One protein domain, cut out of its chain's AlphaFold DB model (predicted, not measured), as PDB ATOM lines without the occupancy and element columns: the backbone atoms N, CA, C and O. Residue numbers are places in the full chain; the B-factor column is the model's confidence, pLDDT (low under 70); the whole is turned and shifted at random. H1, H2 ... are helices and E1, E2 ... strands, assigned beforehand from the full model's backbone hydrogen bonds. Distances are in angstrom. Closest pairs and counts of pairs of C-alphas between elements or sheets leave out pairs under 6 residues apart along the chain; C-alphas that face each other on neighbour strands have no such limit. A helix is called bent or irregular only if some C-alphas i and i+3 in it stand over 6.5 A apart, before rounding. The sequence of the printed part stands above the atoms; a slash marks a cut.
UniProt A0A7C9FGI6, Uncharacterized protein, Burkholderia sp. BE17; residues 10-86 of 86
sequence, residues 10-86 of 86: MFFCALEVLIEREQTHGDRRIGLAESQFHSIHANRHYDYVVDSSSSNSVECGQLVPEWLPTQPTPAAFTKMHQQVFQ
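What this domain is: This is residues 10 to 86 of the 86 residues of an uncharacterized protein of Burkholderia sp. BE17 (UniProt A0A7C9FGI6). A loose, flat model has two short parallel strands, E1 and E2, in its middle, with H3 alongside E2 on one side, the helical hairpin H1 and H2 on the other, and H4 off by itself. The 77 printed residues run E1, H1, H2, E2, H3, H4, mostly helix; the radius of gyration of the C-alphas is 15.2 A and the spans 41 by 33 by 16 A.

Where its parts are: E1, residues 10 to 12, begins at C-alpha 10 (-30.587, 34.180, 85.352). H1 is 15 to 24, H2 32 to 41, E2 48 to 51, H3 57 to 70, 21.8 A long, and H4 76 to 84, ending at C-alpha 84 (-43.196, 42.514, 98.416). H2 is irregular: C-alphas 35 and 38 are 7.4 A apart.

How they stand to each other: E1 and E2 are parallel at 29 degrees; N 12 and O 50 are 2.8 A apart, within hydrogen-bond range. E1, H1, H2 and E2 form a strand-helix-strand unit, parallel neighbour strands with helices between. H1 and H2 touch, closest C-alphas Ile 19 and Ala 33, 5.9 A, running opposite ways at a shallow tilt of 32 degrees, only just short of steep. The closest C-alphas of E2 and H3, Val 50 and Cys 60, are 6.5 A apart. H4 touches no helix. Every O i to N i+4 pair is within hydrogen-bond range in H1 and H4, 4 of 6 in H2, 6 of 10 in H3.

The domain as a whole: The C-alphas farthest apart, Gly 26 and Gln 86, are 44.4 A apart. The printed part has no cut and no long link; residues 24 to 29, of which 24 belongs to H1, stand free. Residue 86 has pLDDT under 70.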
ATOM      1  N   MET A  10     -30.698  33.022  86.234       91.69
ATOM      2  CA  MET A  10     -30.587  34.180  85.352       91.69
ATOM      3  C   MET A  10     -29.278  34.150  84.589       91.69
ATOM      4  O   MET A  10     -28.262  33.723  85.128       91.69
ATOM      5  N   PHE A  11     -29.315  34.671  83.371       93.06
ATOM      6  CA  PHE A  11     -28.117  35.073  82.653       93.06
ATOM      7  C   PHE A  11     -27.933  36.574  82.845       93.06
ATOM      8  O   PHE A  11     -28.843  37.359  82.575       93.06
ATOM      9  N   PHE A  12     -26.771  36.955  83.357       94.50
ATOM     10  CA  PHE A  12     -26.327  38.331  83.476       94.50
ATOM     11  C   PHE A  12     -25.286  38.615  82.393       94.50
ATOM     12  O   PHE A  12     -24.558  37.725  81.955       94.50
ATOM     13  N   CYS A  13     -25.236  39.856  81.940       94.44
ATOM     14  CA  CYS A  13     -24.179  40.371  81.090       94.44
ATOM     15  C   CYS A  13     -24.000  41.830  81.472       94.44
ATOM     16  O   CYS A  13     -25.000  42.532  81.619       94.44
ATOM     17  N   ALA A  14     -22.762  42.281  81.618       95.56
ATOM     18  CA  ALA A  14     -22.466  43.677  81.871       95.56
ATOM     19  C   ALA A  14     -23.069  44.563  80.768       95.56
ATOM     20  O   ALA A  14     -23.146  44.160  79.599       95.56
ATOM     21  N   LEU A  15     -23.541  45.750  81.157       96.12
ATOM     22  CA  LEU A  15     -24.278  46.642  80.266       96.12
ATOM     23  C   LEU A  15     -23.409  47.085  79.085       96.12
ATOM     24  O   LEU A  15     -23.873  47.069  77.948       96.12
ATOM     25  N   GLU A  16     -22.143  47.408  79.337       95.81
ATOM     26  CA  GLU A  16     -21.177  47.779  78.306       95.81
ATOM     27  C   GLU A  16     -21.032  46.682  77.239       95.81
ATOM     28  O   GLU A  16     -21.155  46.959  76.047       95.81
ATOM     29  N   VAL A  17     -20.927  45.416  77.655       95.44
ATOM     30  CA  VAL A  17     -20.828  44.270  76.739       95.44
ATOM     31  C   VAL A  17     -22.133  44.071  75.958       95.44
ATOM     32  O   VAL A  17     -22.109  43.717  74.778       95.44
ATOM     33  N   LEU A  18     -23.295  44.297  76.583       94.19
ATOM     34  CA  LEU A  18     -24.585  44.235  75.887       94.19
ATOM     35  C   LEU A  18     -24.702  45.311  74.804       94.19
ATOM     36  O   LEU A  18     -25.188  45.006  73.715       94.19
ATOM     37  N   ILE A  19     -24.246  46.533  75.089       94.69
ATOM     38  CA  ILE A  19     -24.244  47.651  74.139       94.69
ATOM     39  C   ILE A  19     -23.318  47.340  72.955       94.69
ATOM     40  O   ILE A  19     -23.734  47.471  71.805       94.69
ATOM     41  N   GLU A  20     -22.104  46.846  73.204       93.75
ATOM     42  CA  GLU A  20     -21.163  46.449  72.143       93.75
ATOM     43  C   GLU A  20     -21.730  45.335  71.244       93.75
ATOM     44  O   GLU A  20     -21.659  45.392  70.010       93.75
ATOM     45  N   ARG A  21     -22.356  44.317  71.853       92.38
ATOM     46  CA  ARG A  21     -23.000  43.214  71.121       92.38
ATOM     47  C   ARG A  21     -24.210  43.686  70.319       92.38
ATOM     48  O   ARG A  21     -24.442  43.174  69.226       92.38
ATOM     49  N   GLU A  22     -24.986  44.629  70.847       93.81
ATOM     50  CA  GLU A  22     -26.117  45.241  70.146       93.81
ATOM     51  C   GLU A  22     -25.656  46.011  68.906       93.81
ATOM     52  O   GLU A  22     -26.242  45.829  67.845       93.81
ATOM     53  N   GLN A  23     -24.574  46.785  69.012       91.94
ATOM     54  CA  GLN A  23     -23.985  47.518  67.886       91.94
ATOM     55  C   GLN A  23     -23.439  46.587  66.798       91.94
ATOM     56  O   GLN A  23     -23.533  46.891  65.611       91.94
ATOM     57  N   THR A  24     -22.884  45.440  67.196       91.50
ATOM     58  CA  THR A  24     -22.354  44.437  66.262       91.50
ATOM     59  C   THR A  24     -23.475  43.665  65.553       91.50
ATOM     60  O   THR A  24     -23.336  43.263  64.398       91.50
ATOM     61  N   HIS A  25     -24.612  43.461  66.225       85.25
ATOM     62  CA  HIS A  25     -25.788  42.817  65.647       85.25
ATOM     63  C   HIS A  25     -26.599  43.821  64.814       85.25
ATOM     64  O   HIS A  25     -27.551  44.425  65.303       85.25
ATOM     65  N   GLY A  26     -26.258  43.939  63.527       79.12
ATOM     66  CA  GLY A  26     -26.839  44.915  62.591       79.12
ATOM     67  C   GLY A  26     -28.370  44.911  62.421       79.12
ATOM     68  O   GLY A  26     -28.907  45.871  61.879       79.12
ATOM     69  N   ASP A  27     -29.077  43.889  62.915       84.06
ATOM     70  CA  ASP A  27     -30.546  43.784  62.854       84.06
ATOM     71  C   ASP A  27     -31.270  44.345  64.095       84.06
ATOM     72  O   ASP A  27     -32.502  44.375  64.142       84.06
ATOM     73  N   ARG A  28     -30.546  44.754  65.146       84.94
ATOM     74  CA  ARG A  28     -31.157  45.223  66.401       84.94
ATOM     75  C   ARG A  28     -31.320  46.737  66.419       84.94
ATOM     76  O   ARG A  28     -30.445  47.490  66.004       84.94
ATOM     77  N   ARG A  29     -32.440  47.202  66.980       87.75
ATOM     78  CA  ARG A  29     -32.624  48.624  67.289       87.75
ATOM     79  C   ARG A  29     -31.671  49.018  68.419       87.75
ATOM     80  O   ARG A  29     -31.832  48.521  69.529       87.75
ATOM     81  N   ILE A  30     -30.750  49.934  68.135       93.12
ATOM     82  CA  ILE A  30     -29.811  50.480  69.122       93.12
ATOM     83  C   ILE A  30     -30.560  51.157  70.284       93.12
ATOM     84  O   ILE A  30     -31.585  51.813  70.078       93.12
ATOM     85  N   GLY A  31     -30.038  50.988  71.499       93.81
ATOM     86  CA  GLY A  31     -30.580  51.517  72.752       93.81
ATOM     87  C   GLY A  31     -31.524  50.555  73.481       93.81
ATOM     88  O   GLY A  31     -32.042  50.892  74.548       93.81
ATOM     89  N   LEU A  32     -31.770  49.353  72.946       93.44
ATOM     90  CA  LEU A  32     -32.635  48.376  73.605       93.44
ATOM     91  C   LEU A  32     -31.961  47.821  74.862       93.44
ATOM     92  O   LEU A  32     -32.608  47.768  75.909       93.44
ATOM     93  N   ALA A  33     -30.668  47.492  74.774       93.94
ATOM     94  CA  ALA A  33     -29.854  47.031  75.896       93.94
ATOM     95  C   ALA A  33     -29.965  47.972  77.108       93.94
ATOM     96  O   ALA A  33     -30.387  47.547  78.184       93.94
ATOM     97  N   GLU A  34     -29.681  49.260  76.912       95.75
ATOM     98  CA  GLU A  34     -29.754  50.283  77.961       95.75
ATOM     99  C   GLU A  34     -31.175  50.434  78.521       95.75
ATOM    100  O   GLU A  34     -31.374  50.394  79.738       95.75
ATOM    101  N   SER A  35     -32.184  50.521  77.645       95.25
ATOM    102  CA  SER A  35     -33.576  50.730  78.067       95.25
ATOM    103  C   SER A  35     -34.134  49.601  78.943       95.25
ATOM    104  O   SER A  35     -35.009  49.832  79.779       95.25
ATOM    105  N   GLN A  36     -33.646  48.372  78.758       93.56
ATOM    106  CA  GLN A  36     -34.176  47.188  79.428       93.56
ATOM    107  C   GLN A  36     -33.373  46.791  80.665       93.56
ATOM    108  O   GLN A  36     -33.971  46.297  81.627       93.56
ATOM    109  N   PHE A  37     -32.056  47.020  80.660       94.81
ATOM    110  CA  PHE A  37     -31.108  46.478  81.634       94.81
ATOM    111  C   PHE A  37     -31.572  46.643  83.084       94.81
ATOM    112  O   PHE A  37     -31.793  45.662  83.796       94.81
ATOM    113  N   HIS A  38     -31.821  47.881  83.512       93.06
ATOM    114  CA  HIS A  38     -32.212  48.153  84.895       93.06
ATOM    115  C   HIS A  38     -33.546  47.499  85.268       93.06
ATOM    116  O   HIS A  38     -33.665  46.894  86.332       93.06
ATOM    117  N   SER A  39     -34.543  47.573  84.382       92.94
ATOM    118  CA  SER A  39     -35.884  47.041  84.649       92.94
ATOM    119  C   SER A  39     -35.912  45.513  84.765       92.94
ATOM    120  O   SER A  39     -36.655  44.963  85.580       92.94
ATOM    121  N   ILE A  40     -35.075  44.820  83.986       91.25
ATOM    122  CA  ILE A  40     -34.979  43.359  83.993       91.25
ATOM    123  C   ILE A  40     -34.368  42.863  85.304       91.25
ATOM    124  O   ILE A  40     -34.819  41.842  85.828       91.25
ATOM    125  N   HIS A  41     -33.385  43.587  85.843       89.94
ATOM    126  CA  HIS A  41     -32.680  43.216  87.071       89.94
ATOM    127  C   HIS A  41     -33.328  43.768  88.353       89.94
ATOM    128  O   HIS A  41     -33.051  43.269  89.445       89.94
ATOM    129  N   ALA A  42     -34.229  44.747  88.244       89.44
ATOM    130  CA  ALA A  42     -34.904  45.348  89.388       89.44
ATOM    131  C   ALA A  42     -35.771  44.340  90.164       89.44
ATOM    132  O   ALA A  42     -36.613  43.634  89.600       89.44
ATOM    133  N   ASN A  43     -35.611  44.324  91.492       85.56
ATOM    134  CA  ASN A  43     -36.408  43.511  92.420       85.56
ATOM    135  C   ASN A  43     -36.442  42.019  92.039       85.56
ATOM    136  O   ASN A  43     -37.479  41.357  92.125       85.56
ATOM    137  N   ARG A  44     -35.320  41.490  91.540       86.62
ATOM    138  CA  ARG A  44     -35.173  40.071  91.208       86.62
ATOM    139  C   ARG A  44     -34.282  39.370  92.218       86.62
ATOM    140  O   ARG A  44     -33.249  39.888  92.621       86.62
ATOM    141  N   HIS A  45     -34.670  38.146  92.556       90.88
ATOM    142  CA  HIS A  45     -33.839  37.203  93.296       90.88
ATOM    143  C   HIS A  45     -33.592  35.985  92.434       90.88
ATOM    144  O   HIS A  45     -34.510  35.491  91.776       90.88
ATOM    145  N   TYR A  46     -32.369  35.482  92.480       92.56
ATOM    146  CA  TYR A  46     -31.959  34.289  91.760       92.56
ATOM    147  C   TYR A  46     -31.186  33.384  92.708       92.56
ATOM    148  O   TYR A  46     -30.464  33.856  93.585       92.56
ATOM    149  N   ASP A  47     -31.361  32.082  92.537       93.06
ATOM    150  CA  ASP A  47     -30.593  31.068  93.258       93.06
ATOM    151  C   ASP A  47     -29.233  30.838  92.591       93.06
ATOM    152  O   ASP A  47     -28.303  30.351  93.228       93.06
ATOM    153  N   TYR A  48     -29.122  31.204  91.309       93.75
ATOM    154  CA  TYR A  48     -27.894  31.131  90.533       93.75
ATOM    155  C   TYR A  48     -27.901  32.129  89.376       93.75
ATOM    156  O   TYR A  48     -28.919  32.308  88.698       93.75
ATOM    157  N   VAL A  49     -26.755  32.768  89.157       94.00
ATOM    158  CA  VAL A  49     -26.533  33.732  88.082       94.00
ATOM    159  C   VAL A  49     -25.352  33.246  87.258       94.00
ATOM    160  O   VAL A  49     -24.284  32.985  87.804       94.00
ATOM    161  N   VAL A  50     -25.566  33.127  85.954       95.12
ATOM    162  CA  VAL A  50     -24.512  32.878  84.974       95.12
ATOM    163  C   VAL A  50     -24.094  34.219  84.394       95.12
ATOM    164  O   VAL A  50     -24.926  34.908  83.806       95.12
ATOM    165  N   ASP A  51     -22.831  34.595  84.564       94.12
ATOM    166  CA  ASP A  51     -22.268  35.780  83.923       94.12
ATOM    167  C   ASP A  51     -21.782  35.426  82.511       94.12
ATOM    168  O   ASP A  51     -20.954  34.540  82.323       94.12
ATOM    169  N   SER A  52     -22.331  36.112  81.514       94.50
ATOM    170  CA  SER A  52     -22.033  35.938  80.090       94.50
ATOM    171  C   SER A  52     -21.233  37.100  79.497       94.50
ATOM    172  O   SER A  52     -21.134  37.224  78.271       94.50
ATOM    173  N   SER A  53     -20.664  37.964  80.343       93.69
ATOM    174  CA  SER A  53     -19.877  39.128  79.916       93.69
ATOM    175  C   SER A  53     -18.592  38.710  79.196       93.69
ATOM    176  O   SER A  53     -18.240  39.301  78.181       93.69
ATOM    177  N   SER A  54     -17.932  37.645  79.665       85.62
ATOM    178  CA  SER A  54     -16.647  37.167  79.129       85.62
ATOM    179  C   SER A  54     -16.696  35.789  78.462       85.62
ATOM    180  O   SER A  54     -15.695  35.358  77.899       85.62
ATOM    181  N   SER A  55     -17.829  35.088  78.530       84.06
ATOM    182  CA  SER A  55     -17.956  33.697  78.075       84.06
ATOM    183  C   SER A  55     -18.829  33.573  76.831       84.06
ATOM    184  O   SER A  55     -19.752  34.363  76.610       84.06
ATOM    185  N   ASN A  56     -18.552  32.557  76.009       87.31
ATOM    186  CA  ASN A  56     -19.410  32.243  74.867       87.31
ATOM    187  C   ASN A  56     -20.684  31.503  75.319       87.31
ATOM    188  O   ASN A  56     -20.781  30.993  76.437       87.31
ATOM    189  N   SER A  57     -21.686  31.438  74.441       89.81
ATOM    190  CA  SER A  57     -22.996  30.867  74.777       89.81
ATOM    191  C   SER A  57     -22.951  29.384  75.155       89.81
ATOM    192  O   SER A  57     -23.788  28.942  75.940       89.81
ATOM    193  N   VAL A  58     -22.006  28.614  74.604       93.31
ATOM    194  CA  VAL A  58     -21.875  27.176  74.879       93.31
ATOM    195  C   VAL A  58     -21.367  26.964  76.300       93.31
ATOM    196  O   VAL A  58     -22.001  26.237  77.061       93.31
ATOM    197  N   GLU A  59     -20.293  27.657  76.677       93.44
ATOM    198  CA  GLU A  59     -19.736  27.623  78.036       93.44
ATOM    199  C   GLU A  59     -20.784  28.039  79.067       93.44
ATOM    200  O   GLU A  59     -21.052  27.315  80.023       93.44
ATOM    201  N   CYS A  60     -21.470  29.160  78.828       93.94
ATOM    202  CA  CYS A  60     -22.506  29.625  79.746       93.94
ATOM    203  C   CYS A  60     -23.658  28.610  79.885       93.94
ATOM    204  O   CYS A  60     -24.245  28.462  80.957       93.94
ATOM    205  N   GLY A  61     -23.985  27.894  78.805       91.81
ATOM    206  CA  GLY A  61     -25.010  26.852  78.798       91.81
ATOM    207  C   GLY A  61     -24.650  25.621  79.633       91.81
ATOM    208  O   GLY A  61     -25.557  24.972  80.154       91.81
ATOM    209  N   GLN A  62     -23.358  25.318  79.804       93.88
ATOM    210  CA  GLN A  62     -22.866  24.181  80.598       93.88
ATOM    211  C   GLN A  62     -22.897  24.445  82.108       93.88
ATOM    212  O   GLN A  62     -23.103  23.524  82.899       93.88
ATOM    213  N   LEU A  63     -22.826  25.709  82.518       93.56
ATOM    214  CA  LEU A  63     -22.821  26.084  83.933       93.56
ATOM    215  C   LEU A  63     -24.121  25.712  84.664       93.56
ATOM    216  O   LEU A  63     -24.115  25.353  85.840       93.56
ATOM    217  N   VAL A  64     -25.267  25.752  83.976       90.50
ATOM    218  CA  VAL A  64     -26.557  25.361  84.569       90.50
ATOM    219  C   VAL A  64     -26.621  23.861  84.903       90.50
ATOM    220  O   VAL A  64     -26.940  23.541  86.052       90.50
ATOM    221  N   PRO A  65     -26.357  22.923  83.969       90.81
ATOM    222  CA  PRO A  65     -26.335  21.500  84.283       90.81
ATOM    223  C   PRO A  65     -25.212  21.105  85.248       90.81
ATOM    224  O   PRO A  65     -25.400  20.129  85.963       90.81
ATOM    225  N   GLU A  66     -24.111  21.853  85.340       92.81
ATOM    226  CA  GLU A  66     -23.077  21.650  86.370       92.81
ATOM    227  C   GLU A  66     -23.526  22.103  87.764       92.81
ATOM    228  O   GLU A  66     -23.219  21.463  88.772       92.81
ATOM    229  N   TRP A  67     -24.303  23.182  87.838       90.75
ATOM    230  CA  TRP A  67     -24.859  23.670  89.095       90.75
ATOM    231  C   TRP A  67     -25.968  22.758  89.634       90.75
ATOM    232  O   TRP A  67     -26.086  22.570  90.847       90.75
ATOM    233  N   LEU A  68     -26.779  22.150  88.759       87.56
ATOM    234  CA  LEU A  68     -27.915  21.315  89.166       87.56
ATOM    235  C   LEU A  68     -27.531  20.135  90.083       87.56
ATOM    236  O   LEU A  68     -28.261  19.881  91.018       87.56
ATOM    237  N   PRO A  69     -26.431  19.391  89.935       89.50
ATOM    238  CA  PRO A  69     -26.076  18.336  90.889       89.50
ATOM    239  C   PRO A  69     -25.789  18.809  92.325       89.50
ATOM    240  O   PRO A  69     -25.872  17.997  93.247       89.50
ATOM    241  N   THR A  70     -25.501  20.097  92.552       88.19
ATOM    242  CA  THR A  70     -25.044  20.622  93.860       88.19
ATOM    243  C   THR A  70     -26.127  20.683  94.952       88.19
ATOM    244  O   THR A  70     -25.845  21.008  96.101       88.19
ATOM    245  N   GLN A  71     -27.375  20.338  94.628       77.81
ATOM    246  CA  GLN A  71     -28.530  20.355  95.550       77.81
ATOM    247  C   GLN A  71     -28.749  21.660  96.341       77.81
ATOM    248  O   GLN A  71     -29.054  21.599  97.536       77.81
ATOM    249  N   PRO A  72     -28.700  22.841  95.690       79.19
ATOM    250  CA  PRO A  72     -29.059  24.114  96.295       79.19
ATOM    251  C   PRO A  72     -30.477  24.057  96.853       79.19
ATOM    252  O   PRO A  72     -31.386  23.456  96.274       79.19
ATOM    253  N   THR A  73     -30.670  24.719  97.987       87.62
ATOM    254  CA  THR A  73     -32.005  24.960  98.531       87.62
ATOM    255  C   THR A  73     -32.522  26.259  97.921       87.62
ATOM    256  O   THR A  73     -31.958  27.310  98.227       87.62
ATOM    257  N   PRO A  74     -33.549  26.219  97.049       87.38
ATOM    258  CA  PRO A  74     -34.053  27.427  96.413       87.38
ATOM    259  C   PRO A  74     -34.639  28.385  97.450       87.38
ATOM    260  O   PRO A  74     -35.450  27.983  98.284       87.38
ATOM    261  N   ALA A  75     -34.245  29.651  97.381       89.50
ATOM    262  CA  ALA A  75     -34.677  30.717  98.277       89.50
ATOM    263  C   ALA A  75     -35.206  31.946  97.525       89.50
ATOM    264  O   ALA A  75     -35.813  32.818  98.148       89.50
ATOM    265  N   ALA A  76     -35.012  32.032  96.205       90.94
ATOM    266  CA  ALA A  76     -35.387  33.202  95.414       90.94
ATOM    267  C   ALA A  76     -36.858  33.617  95.584       90.94
ATOM    268  O   ALA A  76     -37.143  34.791  95.815       90.94
ATOM    269  N   PHE A  77     -37.801  32.671  95.522       88.69
ATOM    270  CA  PHE A  77     -39.224  32.978  95.714       88.69
ATOM    271  C   PHE A  77     -39.547  33.420  97.143       88.69
ATOM    272  O   PHE A  77     -40.324  34.354  97.319       88.69
ATOM    273  N   THR A  78     -38.920  32.807  98.149       89.50
ATOM    274  CA  THR A  78     -39.083  33.202  99.553       89.50
ATOM    275  C   THR A  78     -38.603  34.634  99.779       89.50
ATOM    276  O   THR A  78     -39.327  35.435 100.362       89.50
ATOM    277  N   LYS A  79     -37.421  34.988  99.258       89.19
ATOM    278  CA  LYS A  79     -36.869  36.352  99.346       89.19
ATOM    279  C   LYS A  79     -37.748  37.373  98.625       89.19
ATOM    280  O   LYS A  79     -38.002  38.452  99.149       89.19
ATOM    281  N   MET A  80     -38.252  37.012  97.444       87.81
ATOM    282  CA  MET A  80     -39.165  37.864  96.683       87.81
ATOM    283  C   MET A  80     -40.477  38.105  97.440       87.81
ATOM    284  O   MET A  80     -40.941  39.236  97.504       87.81
ATOM    285  N   HIS A  81     -41.048  37.067  98.057       86.94
ATOM    286  CA  HIS A  81     -42.236  37.202  98.900       86.94
ATOM    287  C   HIS A  81     -41.974  38.142 100.086       86.94
ATOM    288  O   HIS A  81     -42.777  39.023 100.363       86.94
ATOM    289  N   GLN A  82     -40.834  38.007 100.766       87.12
ATOM    290  CA  GLN A  82     -40.486  38.885 101.888       87.12
ATOM    291  C   GLN A  82     -40.375  40.359 101.480       87.12
ATOM    292  O   GLN A  82     -40.853  41.206 102.213       87.12
ATOM    293  N   GLN A  83     -39.794  40.674 100.319       83.75
ATOM    294  CA  GLN A  83     -39.655  42.065  99.872       83.75
ATOM    295  C   GLN A  83     -40.965  42.731  99.440       83.75
ATOM    296  O   GLN A  83     -41.073  43.946  99.522       83.75
ATOM    297  N   VAL A  84     -41.925  41.963  98.920       78.31
ATOM    298  CA  VAL A  84     -43.196  42.514  98.416       78.31
ATOM    299  C   VAL A  84     -44.197  42.762  99.548       78.31
ATOM    300  O   VAL A  84     -45.055  43.629  99.417       78.31
ATOM    301  N   PHE A  85     -44.104  41.999 100.638       72.00
ATOM    302  CA  PHE A  85     -45.057  42.031 101.753       72.00
ATOM    303  C   PHE A  85     -44.449  42.580 103.061       72.00
ATOM    304  O   PHE A  85     -44.931  42.246 104.143       72.00
ATOM    305  N   GLN A  86     -43.389  43.387 102.952       56.97
ATOM    306  CA  GLN A  86     -42.843  44.243 104.015       56.97
ATOM    307  C   GLN A  86     -43.353  45.670 103.838       56.97
ATOM    308  O   GLN A  86     -43.613  46.312 104.878       56.97
TER     309      GLN A  86